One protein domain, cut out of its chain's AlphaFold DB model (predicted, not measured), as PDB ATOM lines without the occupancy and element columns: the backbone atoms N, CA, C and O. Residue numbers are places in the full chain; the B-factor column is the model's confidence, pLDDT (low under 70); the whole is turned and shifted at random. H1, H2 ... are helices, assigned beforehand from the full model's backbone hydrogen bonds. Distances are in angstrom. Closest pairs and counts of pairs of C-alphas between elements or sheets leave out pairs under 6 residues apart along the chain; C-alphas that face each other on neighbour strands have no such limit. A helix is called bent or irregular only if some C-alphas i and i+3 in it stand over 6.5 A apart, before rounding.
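This is residues 75 to 197 of the 238 residues of an uncharacterized protein of uncultured bacterium (gcode 4) (UniProt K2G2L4). This is a long rod, a bundle of helices side by side: H1 and H4 run the same way, H2 and H3a, nearly end to end, run back along them, and the arm H3b turns off at an angle. The 123 printed residues, with four named helices, H1 to H4, are all helix in class and loose, with a radius of gyration of the C-alphas of 18.3 A and spans of 65 by 23 by 22 A.

Find C-alpha 76 at (217.787, 148.815, 215.916); there H1, residues 76 to 102, begins its 39.7 A. H2 is residues 109 to 121. H3, residues 129 to 151, assigned as one helix by its hydrogen bonds, is bent, C-alphas 138 and 141 being 7.4 A apart; its arms are H3a, 129 to 138, and H3b, 141 to 151. H4, residues 165 to 196, runs 46.9 A to C-alpha 196 at (222.627, 191.310, 177.449).

With residues 85 to 96 alone, H1 touches H3a, opposite ways; their closest C-alphas, Val 85 and Val 136, are 6.7 A apart. With residues 175 to 190 alone, H4 touches H2 at a shallow tilt of 4 degrees, closest at C-alphas 186 and 109, 6.5 A. Every O i to N i+4 pair is within hydrogen-bond range in H1, H2, H3a, H3b and H4.

The printed part has no cut; the link from H3 to H4 is long, and pLDDT is under 70 at 26 residues, among them 104 to 111 and 157 to 165.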
ATOM      1  N   TYR A  75     221.236 151.421 218.274       75.38
ATOM      2  CA  TYR A  75     220.007 150.632 218.472       75.38
ATOM      3  C   TYR A  75     219.281 150.335 217.158       75.38
ATOM      4  O   TYR A  75     219.421 151.071 216.183       75.38
ATOM      5  N   LEU A  76     218.504 149.251 217.119       74.88
ATOM      6  CA  LEU A  76     217.787 148.815 215.916       74.88
ATOM      7  C   LEU A  76     216.755 149.868 215.465       74.88
ATOM      8  O   LEU A  76     216.588 150.136 214.276       74.88
ATOM      9  N   GLU A  77     216.130 150.526 216.433       79.19
ATOM     10  CA  GLU A  77     215.173 151.616 216.266       79.19
ATOM     11  C   GLU A  77     215.775 152.826 215.543       79.19
ATOM     12  O   GLU A  77     215.082 153.510 214.790       79.19
ATOM     13  N   ASP A  78     217.079 153.051 215.698       79.25
ATOM     14  CA  ASP A  78     217.773 154.167 215.066       79.25
ATOM     15  C   ASP A  78     217.886 153.988 213.554       79.25
ATOM     16  O   ASP A  78     217.738 154.958 212.808       79.25
ATOM     17  N   TYR A  79     218.084 152.748 213.100       80.25
ATOM     18  CA  TYR A  79     218.087 152.409 211.678       80.25
ATOM     19  C   TYR A  79     216.700 152.594 211.066       80.25
ATOM     20  O   TYR A  79     216.581 153.140 209.966       80.25
ATOM     21  N   LEU A  80     215.649 152.186 211.790       82.94
ATOM     22  CA  LEU A  80     214.274 152.358 211.327       82.94
ATOM     23  C   LEU A  80     213.911 153.843 211.225       82.94
ATOM     24  O   LEU A  80     213.402 154.284 210.191       82.94
ATOM     25  N   TYR A  81     214.223 154.623 212.263       85.62
ATOM     26  CA  TYR A  81     214.004 156.066 212.278       85.62
ATOM     27  C   TYR A  81     214.758 156.755 211.139       85.62
ATOM     28  O   TYR A  81     214.165 157.520 210.384       85.62
ATOM     29  N   GLN A  82     216.049 156.462 210.967       84.56
ATOM     30  CA  GLN A  82     216.869 157.121 209.954       84.56
ATOM     31  C   GLN A  82     216.395 156.813 208.531       84.56
ATOM     32  O   GLN A  82     216.274 157.727 207.719       84.56
ATOM     33  N   SER A  83     216.074 155.552 208.246       86.62
ATOM     34  CA  SER A  83     215.559 155.146 206.932       86.62
ATOM     35  C   SER A  83     214.223 155.816 206.632       86.62
ATOM     36  O   SER A  83     213.990 156.279 205.519       86.62
ATOM     37  N   THR A  84     213.368 155.927 207.651       89.56
ATOM     38  CA  THR A  84     212.091 156.640 207.558       89.56
ATOM     39  C   THR A  84     212.313 158.128 207.276       89.56
ATOM     40  O   THR A  84     211.710 158.681 206.358       89.56
ATOM     41  N   VAL A  85     213.216 158.778 208.019       90.44
ATOM     42  CA  VAL A  85     213.597 160.180 207.794       90.44
ATOM     43  C   VAL A  85     214.136 160.384 206.382       90.44
ATOM     44  O   VAL A  85     213.746 161.349 205.736       90.44
ATOM     45  N   ASP A  86     214.993 159.494 205.883       88.88
ATOM     46  CA  ASP A  86     215.615 159.633 204.565       88.88
ATOM     47  C   ASP A  86     214.590 159.597 203.423       88.88
ATOM     48  O   ASP A  86     214.623 160.435 202.512       88.88
ATOM     49  N   VAL A  87     213.615 158.688 203.501       90.38
ATOM     50  CA  VAL A  87     212.521 158.640 202.525       90.38
ATOM     51  C   VAL A  87     211.663 159.902 202.599       90.38
ATOM     52  O   VAL A  87     211.434 160.551 201.577       90.38
ATOM     53  N   LEU A  88     211.242 160.303 203.800       92.44
ATOM     54  CA  LEU A  88     210.423 161.505 203.987       92.44
ATOM     55  C   LEU A  88     211.163 162.778 203.558       92.44
ATOM     56  O   LEU A  88     210.563 163.692 202.994       92.44
ATOM     57  N   PHE A  89     212.473 162.845 203.787       91.94
ATOM     58  CA  PHE A  89     213.314 163.923 203.280       91.94
ATOM     59  C   PHE A  89     213.387 163.889 201.761       91.94
ATOM     60  O   PHE A  89     213.331 164.948 201.152       91.94
ATOM     61  N   THR A  90     213.439 162.712 201.139       90.69
ATOM     62  CA  THR A  90     213.420 162.586 199.675       90.69
ATOM     63  C   THR A  90     212.096 163.075 199.081       90.69
ATOM     64  O   THR A  90     212.101 163.771 198.064       90.69
ATOM     65  N   GLU A  91     210.957 162.823 199.737       91.81
ATOM     66  CA  GLU A  91     209.672 163.416 199.329       91.81
ATOM     67  C   GLU A  91     209.714 164.949 199.343       91.81
ATOM     68  O   GLU A  91     209.141 165.604 198.465       91.81
ATOM     69  N   ILE A  92     210.376 165.534 200.345       92.00
ATOM     70  CA  ILE A  92     210.536 166.987 200.456       92.00
ATOM     71  C   ILE A  92     211.551 167.494 199.424       92.00
ATOM     72  O   ILE A  92     211.241 168.462 198.737       92.00
ATOM     73  N   ASP A  93     212.698 166.830 199.246       90.25
ATOM     74  CA  ASP A  93     213.716 167.140 198.231       90.25
ATOM     75  C   ASP A  93     213.065 167.237 196.837       90.25
ATOM     76  O   ASP A  93     213.266 168.214 196.117       90.25
ATOM     77  N   ILE A  94     212.206 166.278 196.470       89.00
ATOM     78  CA  ILE A  94     211.489 166.284 195.184       89.00
ATOM     79  C   ILE A  94     210.567 167.508 195.063       89.00
ATOM     80  O   ILE A  94     210.453 168.100 193.985       89.00
ATOM     81  N   LYS A  95     209.898 167.913 196.151       91.00
ATOM     82  CA  LYS A  95     209.066 169.131 196.174       91.00
ATOM     83  C   LYS A  95     209.919 170.390 196.037       91.00
ATOM     84  O   LYS A  95     209.525 171.287 195.293       91.00
ATOM     85  N   VAL A  96     211.078 170.436 196.697       89.25
ATOM     86  CA  VAL A  96     212.065 171.515 196.548       89.25
ATOM     87  C   VAL A  96     212.500 171.620 195.093       89.25
ATOM     88  O   VAL A  96     212.359 172.680 194.495       89.25
ATOM     89  N   GLU A  97     212.945 170.524 194.481       86.56
ATOM     90  CA  GLU A  97     213.397 170.517 193.088       86.56
ATOM     91  C   GLU A  97     212.309 170.970 192.110       86.56
ATOM     92  O   GLU A  97     212.585 171.751 191.199       86.56
ATOM     93  N   LYS A  98     211.065 170.507 192.292       87.88
ATOM     94  CA  LYS A  98     209.924 170.950 191.475       87.88
ATOM     95  C   LYS A  98     209.670 172.446 191.636       87.88
ATOM     96  O   LYS A  98     209.486 173.129 190.632       87.88
ATOM     97  N   TYR A  99     209.697 172.952 192.867       85.69
ATOM     98  CA  TYR A  99     209.542 174.377 193.139       85.69
ATOM     99  C   TYR A  99     210.662 175.194 192.484       85.69
ATOM    100  O   TYR A  99     210.369 176.112 191.724       85.69
ATOM    101  N   LEU A 100     211.926 174.813 192.682       81.31
ATOM    102  CA  LEU A 100     213.072 175.501 192.084       81.31
ATOM    103  C   LEU A 100     213.010 175.507 190.548       81.31
ATOM    104  O   LEU A 100     213.287 176.530 189.935       81.31
ATOM    105  N   LYS A 101     212.577 174.406 189.917       80.12
ATOM    106  CA  LYS A 101     212.357 174.340 188.458       80.12
ATOM    107  C   LYS A 101     211.176 175.191 187.983       80.12
ATOM    108  O   LYS A 101     211.202 175.662 186.853       80.12
ATOM    109  N   SER A 102     210.146 175.359 188.817       79.88
ATOM    110  CA  SER A 102     208.970 176.189 188.511       79.88
ATOM    111  C   SER A 102     209.238 177.685 188.603       79.88
ATOM    112  O   SER A 102     208.447 178.478 188.097       79.88
ATOM    113  N   LEU A 103     210.352 178.075 189.227       74.44
ATOM    114  CA  LEU A 103     210.880 179.424 189.121       74.44
ATOM    115  C   LEU A 103     211.418 179.590 187.690       74.44
ATOM    116  O   LEU A 103     212.625 179.592 187.457       74.44
ATOM    117  N   GLU A 104     210.505 179.692 186.714       59.25
ATOM    118  CA  GLU A 104     210.815 180.282 185.417       59.25
ATOM    119  C   GLU A 104     211.536 181.585 185.714       59.25
ATOM    120  O   GLU A 104     211.048 182.352 186.541       59.25
ATOM    121  N   TRP A 105     212.698 181.791 185.093       59.62
ATOM    122  CA  TRP A 105     213.517 182.992 185.203       59.62
ATOM    123  C   TRP A 105     212.643 184.240 185.159       59.62
ATOM    124  O   TRP A 105     212.350 184.784 184.091       59.62
ATOM    125  N   THR A 106     212.182 184.687 186.325       54.12
ATOM    126  CA  THR A 106     211.343 185.861 186.393       54.12
ATOM    127  C   THR A 106     212.252 186.982 185.935       54.12
ATOM    128  O   THR A 106     213.425 187.050 186.309       54.12
ATOM    129  N   LYS A 107     211.732 187.881 185.098       57.28
ATOM    130  CA  LYS A 107     212.464 189.056 184.592       57.28
ATOM    131  C   LYS A 107     212.975 189.979 185.723       57.28
ATOM    132  O   LYS A 107     213.520 191.042 185.451       57.28
ATOM    133  N   GLU A 108     212.812 189.570 186.983       65.81
ATOM    134  CA  GLU A 108     213.171 190.244 188.215       65.81
ATOM    135  C   GLU A 108     213.856 189.297 189.230       65.81
ATOM    136  O   GLU A 108     213.236 188.878 190.213       65.81
ATOM    137  N   PRO A 109     215.167 189.037 189.074       65.88
ATOM    138  CA  PRO A 109     215.940 188.123 189.931       65.88
ATOM    139  C   PRO A 109     215.846 188.432 191.436       65.88
ATOM    140  O   PRO A 109     215.856 187.538 192.276       65.88
ATOM    141  N   ILE A 110     215.704 189.715 191.784       66.50
ATOM    142  CA  ILE A 110     215.593 190.183 193.173       66.50
ATOM    143  C   ILE A 110     214.257 189.764 193.811       66.50
ATOM    144  O   ILE A 110     214.220 189.445 194.996       66.50
ATOM    145  N   SER A 111     213.157 189.758 193.049       68.31
ATOM    146  CA  SER A 111     211.858 189.323 193.582       68.31
ATOM    147  C   SER A 111     211.872 187.825 193.868       68.31
ATOM    148  O   SER A 111     211.416 187.400 194.926       68.31
ATOM    149  N   ALA A 112     212.482 187.045 192.969       70.50
ATOM    150  CA  ALA A 112     212.667 185.612 193.163       70.50
ATOM    151  C   ALA A 112     213.461 185.304 194.443       70.50
ATOM    152  O   ALA A 112     213.067 184.414 195.191       70.50
ATOM    153  N   LEU A 113     214.525 186.066 194.738       72.81
ATOM    154  CA  LEU A 113     215.324 185.893 195.959       72.81
ATOM    155  C   LEU A 113     214.488 186.078 197.239       72.81
ATOM    156  O   LEU A 113     214.585 185.274 198.164       72.81
ATOM    157  N   ASN A 114     213.629 187.098 197.284       72.69
ATOM    158  CA  ASN A 114     212.759 187.333 198.440       72.69
ATOM    159  C   ASN A 114     211.720 186.214 198.617       72.69
ATOM    160  O   ASN A 114     211.457 185.788 199.743       72.69
ATOM    161  N   ASP A 115     211.134 185.721 197.525       76.50
ATOM    162  CA  ASP A 115     210.158 184.625 197.581       76.50
ATOM    163  C   ASP A 115     210.811 183.292 197.975       76.50
ATOM    164  O   ASP A 115     210.238 182.515 198.743       76.50
ATOM    165  N   LEU A 116     212.054 183.071 197.543       79.38
ATOM    166  CA  LEU A 116     212.881 181.949 197.979       79.38
ATOM    167  C   LEU A 116     213.154 181.986 199.474       79.38
ATOM    168  O   LEU A 116     212.949 180.982 200.156       79.38
ATOM    169  N   GLN A 117     213.578 183.137 199.997       79.38
ATOM    170  CA  GLN A 117     213.838 183.279 201.426       79.38
ATOM    171  C   GLN A 117     212.597 182.944 202.257       79.38
ATOM    172  O   GLN A 117     212.707 182.234 203.259       79.38
ATOM    173  N   LYS A 118     211.413 183.374 201.806       79.50
ATOM    174  CA  LYS A 118     210.142 183.025 202.451       79.50
ATOM    175  C   LYS A 118     209.903 181.515 202.457       79.50
ATOM    176  O   LYS A 118     209.731 180.929 203.525       79.50
ATOM    177  N   LYS A 119     209.989 180.864 201.291       84.12
ATOM    178  CA  LYS A 119     209.733 179.418 201.168       84.12
ATOM    179  C   LYS A 119     210.757 178.528 201.860       84.12
ATOM    180  O   LYS A 119     210.384 177.444 202.314       84.12
ATOM    181  N   PHE A 120     212.007 178.963 201.980       84.75
ATOM    182  CA  PHE A 120     213.046 178.182 202.645       84.75
ATOM    183  C   PHE A 120     213.081 178.389 204.154       84.75
ATOM    184  O   PHE A 120     213.186 177.399 204.873       84.75
ATOM    185  N   TRP A 121     212.966 179.627 204.645       76.69
ATOM    186  CA  TRP A 121     213.369 179.948 206.019       76.69
ATOM    187  C   TRP A 121     212.221 180.270 206.976       76.69
ATOM    188  O   TRP A 121     212.366 180.026 208.177       76.69
ATOM    189  N   LEU A 122     211.073 180.762 206.495       74.62
ATOM    190  CA  LEU A 122     209.973 181.165 207.381       74.62
ATOM    191  C   LEU A 122     209.237 179.946 207.951       74.62
ATOM    192  O   LEU A 122     208.323 179.390 207.346       74.62
ATOM    193  N   SER A 123     209.624 179.535 209.159       61.00
ATOM    194  CA  SER A 123     209.063 178.367 209.855       61.00
ATOM    195  C   SER A 123     207.579 178.499 210.212       61.00
ATOM    196  O   SER A 123     206.918 177.493 210.430       61.00
ATOM    197  N   TRP A 124     207.043 179.720 210.289       59.19
ATOM    198  CA  TRP A 124     205.623 179.967 210.572       59.19
ATOM    199  C   TRP A 124     204.743 179.933 209.315       59.19
ATOM    200  O   TRP A 124     203.519 179.882 209.427       59.19
ATOM    201  N   GLU A 125     205.341 179.949 208.121       65.50
ATOM    202  CA  GLU A 125     204.591 179.852 206.875       65.50
ATOM    203  C   GLU A 125     204.193 178.392 206.628       65.50
ATOM    204  O   GLU A 125     205.039 177.492 206.559       65.50
ATOM    205  N   VAL A 126     202.886 178.148 206.496       62.25
ATOM    206  CA  VAL A 126     202.359 176.815 206.195       62.25
ATOM    207  C   VAL A 126     202.995 176.337 204.885       62.25
ATOM    208  O   VAL A 126     202.954 177.042 203.876       62.25
ATOM    209  N   TRP A 127     203.590 175.141 204.914       68.62
ATOM    210  CA  TRP A 127     204.304 174.516 203.790       68.62
ATOM    211  C   TRP A 127     205.673 175.110 203.418       68.62
ATOM    212  O   TRP A 127     206.169 174.806 202.332       68.62
ATOM    213  N   SER A 128     206.329 175.903 204.277       87.69
ATOM    214  CA  SER A 128     207.758 176.188 204.058       87.69
ATOM    215  C   SER A 128     208.590 174.904 204.131       87.69
ATOM    216  O   SER A 128     208.215 173.924 204.793       87.69
ATOM    217  N   PHE A 129     209.732 174.880 203.445       91.50
ATOM    218  CA  PHE A 129     210.602 173.707 203.466       91.50
ATOM    219  C   PHE A 129     211.191 173.481 204.859       91.50
ATOM    220  O   PHE A 129     211.205 172.340 205.316       91.50
ATOM    221  N   ASN A 130     211.552 174.545 205.584       91.25
ATOM    222  CA  ASN A 130     211.942 174.451 206.992       91.25
ATOM    223  C   ASN A 130     210.864 173.784 207.849       91.25
ATOM    224  O   ASN A 130     211.150 172.810 208.545       91.25
ATOM    225  N   GLN A 131     209.609 174.231 207.745       89.56
ATOM    226  CA  GLN A 131     208.521 173.621 208.505       89.56
ATOM    227  C   GLN A 131     208.274 172.164 208.090       89.56
ATOM    228  O   GLN A 131     208.027 171.313 208.945       89.56
ATOM    229  N   SER A 132     208.387 171.855 206.797       91.88
ATOM    230  CA  SER A 132     208.210 170.497 206.268       91.88
ATOM    231  C   SER A 132     209.255 169.526 206.819       91.88
ATOM    232  O   SER A 132     208.892 168.468 207.332       91.88
ATOM    233  N   TYR A 133     210.538 169.896 206.772       92.56
ATOM    234  CA  TYR A 133     211.619 169.082 207.330       92.56
ATOM    235  C   TYR A 133     211.545 168.974 208.856       92.56
ATOM    236  O   TYR A 133     211.684 167.885 209.410       92.56
ATOM    237  N   SER A 134     211.271 170.090 209.533       90.62
ATOM    238  CA  SER A 134     211.092 170.140 210.988       90.62
ATOM    239  C   SER A 134     209.979 169.195 211.447       90.62
ATOM    240  O   SER A 134     210.175 168.424 212.384       90.62
ATOM    241  N   ASN A 135     208.843 169.176 210.741       90.19
ATOM    242  CA  ASN A 135     207.732 168.267 211.029       90.19
ATOM    243  C   ASN A 135     208.123 166.787 210.860       90.19
ATOM    244  O   ASN A 135     207.722 165.939 211.656       90.19
ATOM    245  N   VAL A 136     208.953 166.469 209.860       91.44
ATOM    246  CA  VAL A 136     209.495 165.112 209.703       91.44
ATOM    247  C   VAL A 136     210.316 164.697 210.917       91.44
ATOM    248  O   VAL A 136     210.051 163.638 211.483       91.44
ATOM    249  N   CYS A 137     211.259 165.537 211.352       88.06
ATOM    250  CA  CYS A 137     212.115 165.212 212.492       88.06
ATOM    251  C   CYS A 137     211.357 165.140 213.823       88.06
ATOM    252  O   CYS A 137     211.715 164.325 214.673       88.06
ATOM    253  N   LYS A 138     210.350 166.002 214.020       84.94
ATOM    254  CA  LYS A 138     209.607 166.117 215.285       84.94
ATOM    255  C   LYS A 138     208.544 165.047 215.469       84.94
ATOM    256  O   LYS A 138     208.359 164.592 216.590       84.94
ATOM    257  N   GLU A 139     207.838 164.687 214.402       86.44
ATOM    258  CA  GLU A 139     206.595 163.929 214.541       86.44
ATOM    259  C   GLU A 139     206.446 162.845 213.473       86.44
ATOM    260  O   GLU A 139     206.347 161.666 213.813       86.44
ATOM    261  N   LYS A 140     206.472 163.199 212.178       89.81
ATOM    262  CA  LYS A 140     206.070 162.242 211.128       89.81
ATOM    263  C   LYS A 140     206.930 160.985 211.080       89.81
ATOM    264  O   LYS A 140     206.393 159.904 210.861       89.81
ATOM    265  N   ALA A 141     208.245 161.115 211.268       89.19
ATOM    266  CA  ALA A 141     209.127 159.953 211.238       89.19
ATOM    267  C   ALA A 141     208.800 158.964 212.365       89.19
ATOM    268  O   ALA A 141     208.767 157.762 212.122       89.19
ATOM    269  N   LEU A 142     208.494 159.466 213.565       85.62
ATOM    270  CA  LEU A 142     208.100 158.644 214.710       85.62
ATOM    271  C   LEU A 142     206.767 157.931 214.450       85.62
ATOM    272  O   LEU A 142     206.676 156.725 214.669       85.62
ATOM    273  N   ILE A 143     205.763 158.655 213.941       87.50
ATOM    274  CA  ILE A 143     204.444 158.086 213.622       87.50
ATOM    275  C   ILE A 143     204.579 156.925 212.633       87.50
ATOM    276  O   ILE A 143     204.138 155.815 212.930       87.50
ATOM    277  N   TYR A 144     205.239 157.150 211.494       89.12
ATOM    278  CA  TYR A 144     205.348 156.111 210.468       89.12
ATOM    279  C   TYR A 144     206.225 154.944 210.895       89.12
ATOM    280  O   TYR A 144     205.944 153.799 210.565       89.12
ATOM    281  N   MET A 145     207.267 155.200 211.674       85.94
ATOM    282  CA  MET A 145     208.089 154.139 212.236       85.94
ATOM    283  C   MET A 145     207.282 153.224 213.180       85.94
ATOM    284  O   MET A 145     207.436 152.003 213.112       85.94
ATOM    285  N   ILE A 146     206.392 153.780 214.014       84.56
ATOM    286  CA  ILE A 146     205.483 152.999 214.875       84.56
ATOM    287  C   ILE A 146     204.503 152.176 214.031       84.56
ATOM    288  O   ILE A 146     204.292 150.995 214.314       84.56
ATOM    289  N   GLU A 147     203.929 152.778 212.990       87.12
ATOM    290  CA  GLU A 147     203.017 152.111 212.054       87.12
ATOM    291  C   GLU A 147     203.699 150.915 211.369       87.12
ATOM    292  O   GLU A 147     203.223 149.778 211.455       87.12
ATOM    293  N   ILE A 148     204.905 151.132 210.833       85.25
ATOM    294  CA  ILE A 148     205.727 150.091 210.209       85.25
ATOM    295  C   ILE A 148     206.023 148.954 211.191       85.25
ATOM    296  O   ILE A 148     205.910 147.783 210.818       85.25
ATOM    297  N   ALA A 149     206.394 149.261 212.434       81.25
ATOM    298  CA  ALA A 149     206.706 148.232 213.420       81.25
ATOM    299  C   ALA A 149     205.473 147.429 213.855       81.25
ATOM    300  O   ALA A 149     205.543 146.198 213.928       81.25
ATOM    301  N   LYS A 150     204.334 148.103 214.070       82.19
ATOM    302  CA  LYS A 150     203.056 147.472 214.431       82.19
ATOM    303  C   LYS A 150     202.608 146.481 213.360       82.19
ATOM    304  O   LYS A 150     202.284 145.338 213.680       82.19
ATOM    305  N   GLU A 151     202.635 146.893 212.096       80.94
ATOM    306  CA  GLU A 151     202.226 146.035 210.982       80.94
ATOM    307  C   GLU A 151     203.143 144.816 210.787       80.94
ATOM    308  O   GLU A 151     202.691 143.782 210.299       80.94
ATOM    309  N   ASN A 152     204.418 144.907 211.180       76.25
ATOM    310  CA  ASN A 152     205.389 143.816 211.024       76.25
ATOM    311  C   ASN A 152     205.619 142.996 212.294       76.25
ATOM    312  O   ASN A 152     206.467 142.105 212.291       76.25
ATOM    313  N   LYS A 153     204.863 143.264 213.367       79.06
ATOM    314  CA  LYS A 153     205.032 142.610 214.676       79.06
ATOM    315  C   LYS A 153     206.465 142.725 215.214       79.06
ATOM    316  O   LYS A 153     206.924 141.853 215.952       79.06
ATOM    317  N   THR A 154     207.170 143.797 214.857       71.19
ATOM    318  CA  THR A 154     208.512 144.078 215.369       71.19
ATOM    319  C   THR A 154     208.376 144.806 216.698       71.19
ATOM    320  O   THR A 154     207.743 145.858 216.767       71.19
ATOM    321  N   SER A 155     208.974 144.266 217.761       69.00
ATOM    322  CA  SER A 155     209.080 144.989 219.029       69.00
ATOM    323  C   SER A 155     210.152 146.067 218.884       69.00
ATOM    324  O   SER A 155     211.323 145.748 218.694       69.00
ATOM    325  N   ILE A 156     209.735 147.330 218.916       70.19
ATOM    326  CA  ILE A 156     210.626 148.491 218.994       70.19
ATOM    327  C   ILE A 156     210.333 149.241 220.290       70.19
ATOM    328  O   ILE A 156     209.166 149.441 220.638       70.19
ATOM    329  N   SER A 157     211.373 149.655 221.011       69.25
ATOM    330  CA  SER A 157     211.195 150.540 222.161       69.25
ATOM    331  C   SER A 157     211.020 151.977 221.678       69.25
ATOM    332  O   SER A 157     211.933 152.562 221.100       69.25
ATOM    333  N   THR A 158     209.859 152.576 221.934       64.25
ATOM    334  CA  THR A 158     209.603 153.990 221.612       64.25
ATOM    335  C   THR A 158     210.252 154.957 222.604       64.25
ATOM    336  O   THR A 158     210.367 156.143 222.303       64.25
ATOM    337  N   GLU A 159     210.727 154.469 223.755       59.88
ATOM    338  CA  GLU A 159     211.279 155.294 224.841       59.88
ATOM    339  C   GLU A 159     212.609 155.970 224.471       59.88
ATOM    340  O   GLU A 159     212.917 157.048 224.976       59.88
ATOM    341  N   ASN A 160     213.371 155.390 223.538       54.03
ATOM    342  CA  ASN A 160     214.668 155.927 223.106       54.03
ATOM    343  C   ASN A 160     214.593 156.802 221.847       54.03
ATOM    344  O   ASN A 160     215.594 157.388 221.432       54.03
ATOM    345  N   ILE A 161     213.411 156.931 221.243       57.41
ATOM    346  CA  ILE A 161     213.222 157.578 219.939       57.41
ATOM    347  C   ILE A 161     212.795 159.026 220.169       57.41
ATOM    348  O   ILE A 161     211.753 159.500 219.726       57.41
ATOM    349  N   SER A 162     213.607 159.731 220.953       54.00
ATOM    350  CA  SER A 162     213.460 161.169 221.137       54.00
ATOM    351  C   SER A 162     213.997 161.911 219.913       54.00
ATOM    352  O   SER A 162     214.818 161.388 219.156       54.00
ATOM    353  N   PHE A 163     213.506 163.137 219.711       55.22
ATOM    354  CA  PHE A 163     213.966 164.057 218.675       55.22
ATOM    355  C   PHE A 163     215.495 164.048 218.587       55.22
ATOM    356  O   PHE A 163     216.192 164.550 219.472       55.22
ATOM    357  N   LYS A 164     216.030 163.461 217.514       66.50
ATOM    358  CA  LYS A 164     217.474 163.406 217.341       66.50
ATOM    359  C   LYS A 164     217.954 164.751 216.832       66.50
ATOM    360  O   LYS A 164     217.637 165.139 215.708       66.50
ATOM    361  N   SER A 165     218.791 165.421 217.620       68.38
ATOM    362  CA  SER A 165     219.506 166.633 217.198       68.38
ATOM    363  C   SER A 165     220.247 166.436 215.868       68.38
ATOM    364  O   SER A 165     220.357 167.370 215.078       68.38
ATOM    365  N   SER A 166     220.671 165.205 215.557       77.81
ATOM    366  CA  SER A 166     221.243 164.848 214.256       77.81
ATOM    367  C   SER A 166     220.274 165.048 213.084       77.81
ATOM    368  O   SER A 166     220.708 165.500 212.027       77.81
ATOM    369  N   CYS A 167     218.974 164.779 213.250       84.62
ATOM    370  CA  CYS A 167     217.960 165.037 212.221       84.62
ATOM    371  C   CYS A 167     217.864 166.535 211.920       84.62
ATOM    372  O   CYS A 167     217.858 166.941 210.757       84.62
ATOM    373  N   GLU A 168     217.874 167.359 212.973       85.88
ATOM    374  CA  GLU A 168     217.829 168.813 212.847       85.88
ATOM    375  C   GLU A 168     219.038 169.375 212.101       85.88
ATOM    376  O   GLU A 168     218.894 170.171 211.171       85.88
ATOM    377  N   VAL A 169     220.234 168.921 212.480       86.06
ATOM    378  CA  VAL A 169     221.481 169.305 211.813       86.06
ATOM    379  C   VAL A 169     221.427 168.952 210.326       86.06
ATOM    380  O   VAL A 169     221.738 169.797 209.487       86.06
ATOM    381  N   VAL A 170     220.983 167.739 209.982       85.94
ATOM    382  CA  VAL A 170     220.928 167.295 208.583       85.94
ATOM    383  C   VAL A 170     219.967 168.136 207.755       85.94
ATOM    384  O   VAL A 170     220.342 168.571 206.663       85.94
ATOM    385  N   TYR A 171     218.747 168.401 208.232       88.44
ATOM    386  CA  TYR A 171     217.823 169.176 207.404       88.44
ATOM    387  C   TYR A 171     218.235 170.645 207.291       88.44
ATOM    388  O   TYR A 171     218.040 171.246 206.235       88.44
ATOM    389  N   LYS A 172     218.842 171.227 208.334       89.44
ATOM    390  CA  LYS A 172     219.404 172.584 208.259       89.44
ATOM    391  C   LYS A 172     220.505 172.664 207.203       89.44
ATOM    392  O   LYS A 172     220.491 173.584 206.390       89.44
ATOM    393  N   LEU A 173     221.396 171.670 207.156       87.94
ATOM    394  CA  LEU A 173     222.420 171.568 206.112       87.94
ATOM    395  C   LEU A 173     221.805 171.417 204.715       87.94
ATOM    396  O   LEU A 173     222.274 172.062 203.779       87.94
ATOM    397  N   LYS A 174     220.740 170.619 204.561       88.88
ATOM    398  CA  LYS A 174     220.006 170.498 203.289       88.88
ATOM    399  C   LYS A 174     219.414 171.834 202.841       88.88
ATOM    400  O   LYS A 174     219.632 172.229 201.700       88.88
ATOM    401  N   LEU A 175     218.695 172.531 203.723       89.19
ATOM    402  CA  LEU A 175     218.103 173.841 203.422       89.19
ATOM    403  C   LEU A 175     219.166 174.842 202.978       89.19
ATOM    404  O   LEU A 175     218.988 175.483 201.944       89.19
ATOM    405  N   GLN A 176     220.274 174.918 203.719       86.50
ATOM    406  CA  GLN A 176     221.394 175.783 203.370       86.50
ATOM    407  C   GLN A 176     221.980 175.409 202.007       86.50
ATOM    408  O   GLN A 176     222.130 176.270 201.155       86.50
ATOM    409  N   SER A 177     222.222 174.120 201.758       86.00
ATOM    410  CA  SER A 177     222.805 173.647 200.495       86.00
ATOM    411  C   SER A 177     221.928 173.985 199.288       86.00
ATOM    412  O   SER A 177     222.433 174.413 198.251       86.00
ATOM    413  N   TYR A 178     220.609 173.808 199.410       85.81
ATOM    414  CA  TYR A 178     219.666 174.202 198.363       85.81
ATOM    415  C   TYR A 178     219.658 175.714 198.149       85.81
ATOM    416  O   TYR A 178     219.653 176.160 197.004       85.81
ATOM    417  N   TYR A 179     219.662 176.489 199.232       81.81
ATOM    418  CA  TYR A 179     219.684 177.943 199.171       81.81
ATOM    419  C   TYR A 179     220.970 178.458 198.502       81.81
ATOM    420  O   TYR A 179     220.883 179.208 197.532       81.81
ATOM    421  N   ASP A 180     222.140 177.972 198.921       82.50
ATOM    422  CA  ASP A 180     223.452 178.353 198.376       82.50
ATOM    423  C   ASP A 180     223.577 178.009 196.889       82.50
ATOM    424  O   ASP A 180     223.972 178.843 196.069       82.50
ATOM    425  N   ALA A 181     223.199 176.780 196.512       81.44
ATOM    426  CA  ALA A 181     223.205 176.357 195.114       81.44
ATOM    427  C   ALA A 181     222.333 177.278 194.253       81.44
ATOM    428  O   ALA A 181     222.654 177.564 193.096       81.44
ATOM    429  N   TRP A 182     221.234 177.761 194.827       78.06
ATOM    430  CA  TRP A 182     220.300 178.610 194.124       78.06
ATOM    431  C   TRP A 182     220.732 180.078 194.067       78.06
ATOM    432  O   TRP A 182     220.575 180.704 193.018       78.06
ATOM    433  N   GLU A 183     221.383 180.607 195.105       76.44
ATOM    434  CA  GLU A 183     222.035 181.923 195.049       76.44
ATOM    435  C   GLU A 183     223.089 181.989 193.936       76.44
ATOM    436  O   GLU A 183     223.124 182.961 193.175       76.44
ATOM    437  N   VAL A 184     223.897 180.935 193.766       80.38
ATOM    438  CA  VAL A 184     224.886 180.850 192.675       80.38
ATOM    439  C   VAL A 184     224.210 180.920 191.304       80.38
ATOM    440  O   VAL A 184     224.687 181.607 190.393       80.38
ATOM    441  N   ILE A 185     223.084 180.226 191.147       78.50
ATOM    442  CA  ILE A 185     222.332 180.190 189.892       78.50
ATOM    443  C   ILE A 185     221.700 181.563 189.595       78.50
ATOM    444  O   ILE A 185     221.832 182.059 188.472       78.50
ATOM    445  N   ILE A 186     221.138 182.240 190.603       75.50
ATOM    446  CA  ILE A 186     220.636 183.620 190.485       75.50
ATOM    447  C   ILE A 186     221.757 184.595 190.113       75.50
ATOM    448  O   ILE A 186     221.582 185.423 189.212       75.50
ATOM    449  N   ALA A 187     222.912 184.504 190.772       75.44
ATOM    450  CA  ALA A 187     224.051 185.376 190.504       75.44
ATOM    451  C   ALA A 187     224.532 185.234 189.053       75.44
ATOM    452  O   ALA A 187     224.684 186.235 188.346       75.44
ATOM    453  N   ARG A 188     224.688 183.993 188.570       77.94
ATOM    454  CA  ARG A 188     225.088 183.702 187.182       77.94
ATOM    455  C   ARG A 188     224.156 184.353 186.162       77.94
ATOM    456  O   ARG A 188     224.604 184.842 185.126       77.94
ATOM    457  N   GLU A 189     222.864 184.355 186.435       75.38
ATOM    458  CA  GLU A 189     221.854 184.761 185.453       75.38
ATOM    459  C   GLU A 189     221.557 186.253 185.526       75.38
ATOM    460  O   GLU A 189     221.345 186.896 184.499       75.38
ATOM    461  N   THR A 190     221.745 186.846 186.704       72.44
ATOM    462  CA  THR A 190     221.875 188.297 186.864       72.44
ATOM    463  C   THR A 190     223.041 188.838 186.028       72.44
ATOM    464  O   THR A 190     222.880 189.845 185.336       72.44
ATOM    465  N   VAL A 191     224.194 188.152 186.019       75.56
ATOM    466  CA  VAL A 191     225.348 188.528 185.178       75.56
ATOM    467  C   VAL A 191     225.020 188.419 183.688       75.56
ATOM    468  O   VAL A 191     225.298 189.360 182.943       75.56
ATOM    469  N   LYS A 192     224.381 187.328 183.240       73.69
ATOM    470  CA  LYS A 192     223.934 187.197 181.840       73.69
ATOM    471  C   LYS A 192     222.964 188.311 181.446       73.69
ATOM    472  O   LYS A 192     223.101 188.904 180.378       73.69
ATOM    473  N   TRP A 193     221.998 188.630 182.309       69.56
ATOM    474  CA  TRP A 193     221.037 189.702 182.058       69.56
ATOM    475  C   TRP A 193     221.721 191.074 181.968       69.56
ATOM    476  O   TRP A 193     221.439 191.842 181.046       69.56
ATOM    477  N   TYR A 194     222.683 191.349 182.856       68.94
ATOM    478  CA  TYR A 194     223.522 192.547 182.791       68.94
ATOM    479  C   TYR A 194     224.302 192.643 181.471       68.94
ATOM    480  O   TYR A 194     224.308 193.703 180.843       68.94
ATOM    481  N   GLN A 195     224.933 191.547 181.037       75.31
ATOM    482  CA  GLN A 195     225.684 191.495 179.777       75.31
ATOM    483  C   GLN A 195     224.782 191.750 178.563       75.31
ATOM    484  O   GLN A 195     225.169 192.487 177.659       75.31
ATOM    485  N   ASN A 196     223.561 191.207 178.571       74.19
ATOM    486  CA  ASN A 196     222.627 191.310 177.449       74.19
ATOM    487  C   ASN A 196     221.892 192.658 177.377       74.19
ATOM    488  O   ASN A 196     221.531 193.095 176.286       74.19
ATOM    489  N   SER A 197     221.651 193.339 178.505       69.50
ATOM    490  CA  SER A 197     221.016 194.663 178.499       69.50
ATOM    491  C   SER A 197     221.447 195.544 179.674       69.50
ATOM    492  O   SER A 197     220.672 195.864 180.581       69.50
TER     493      SER A 197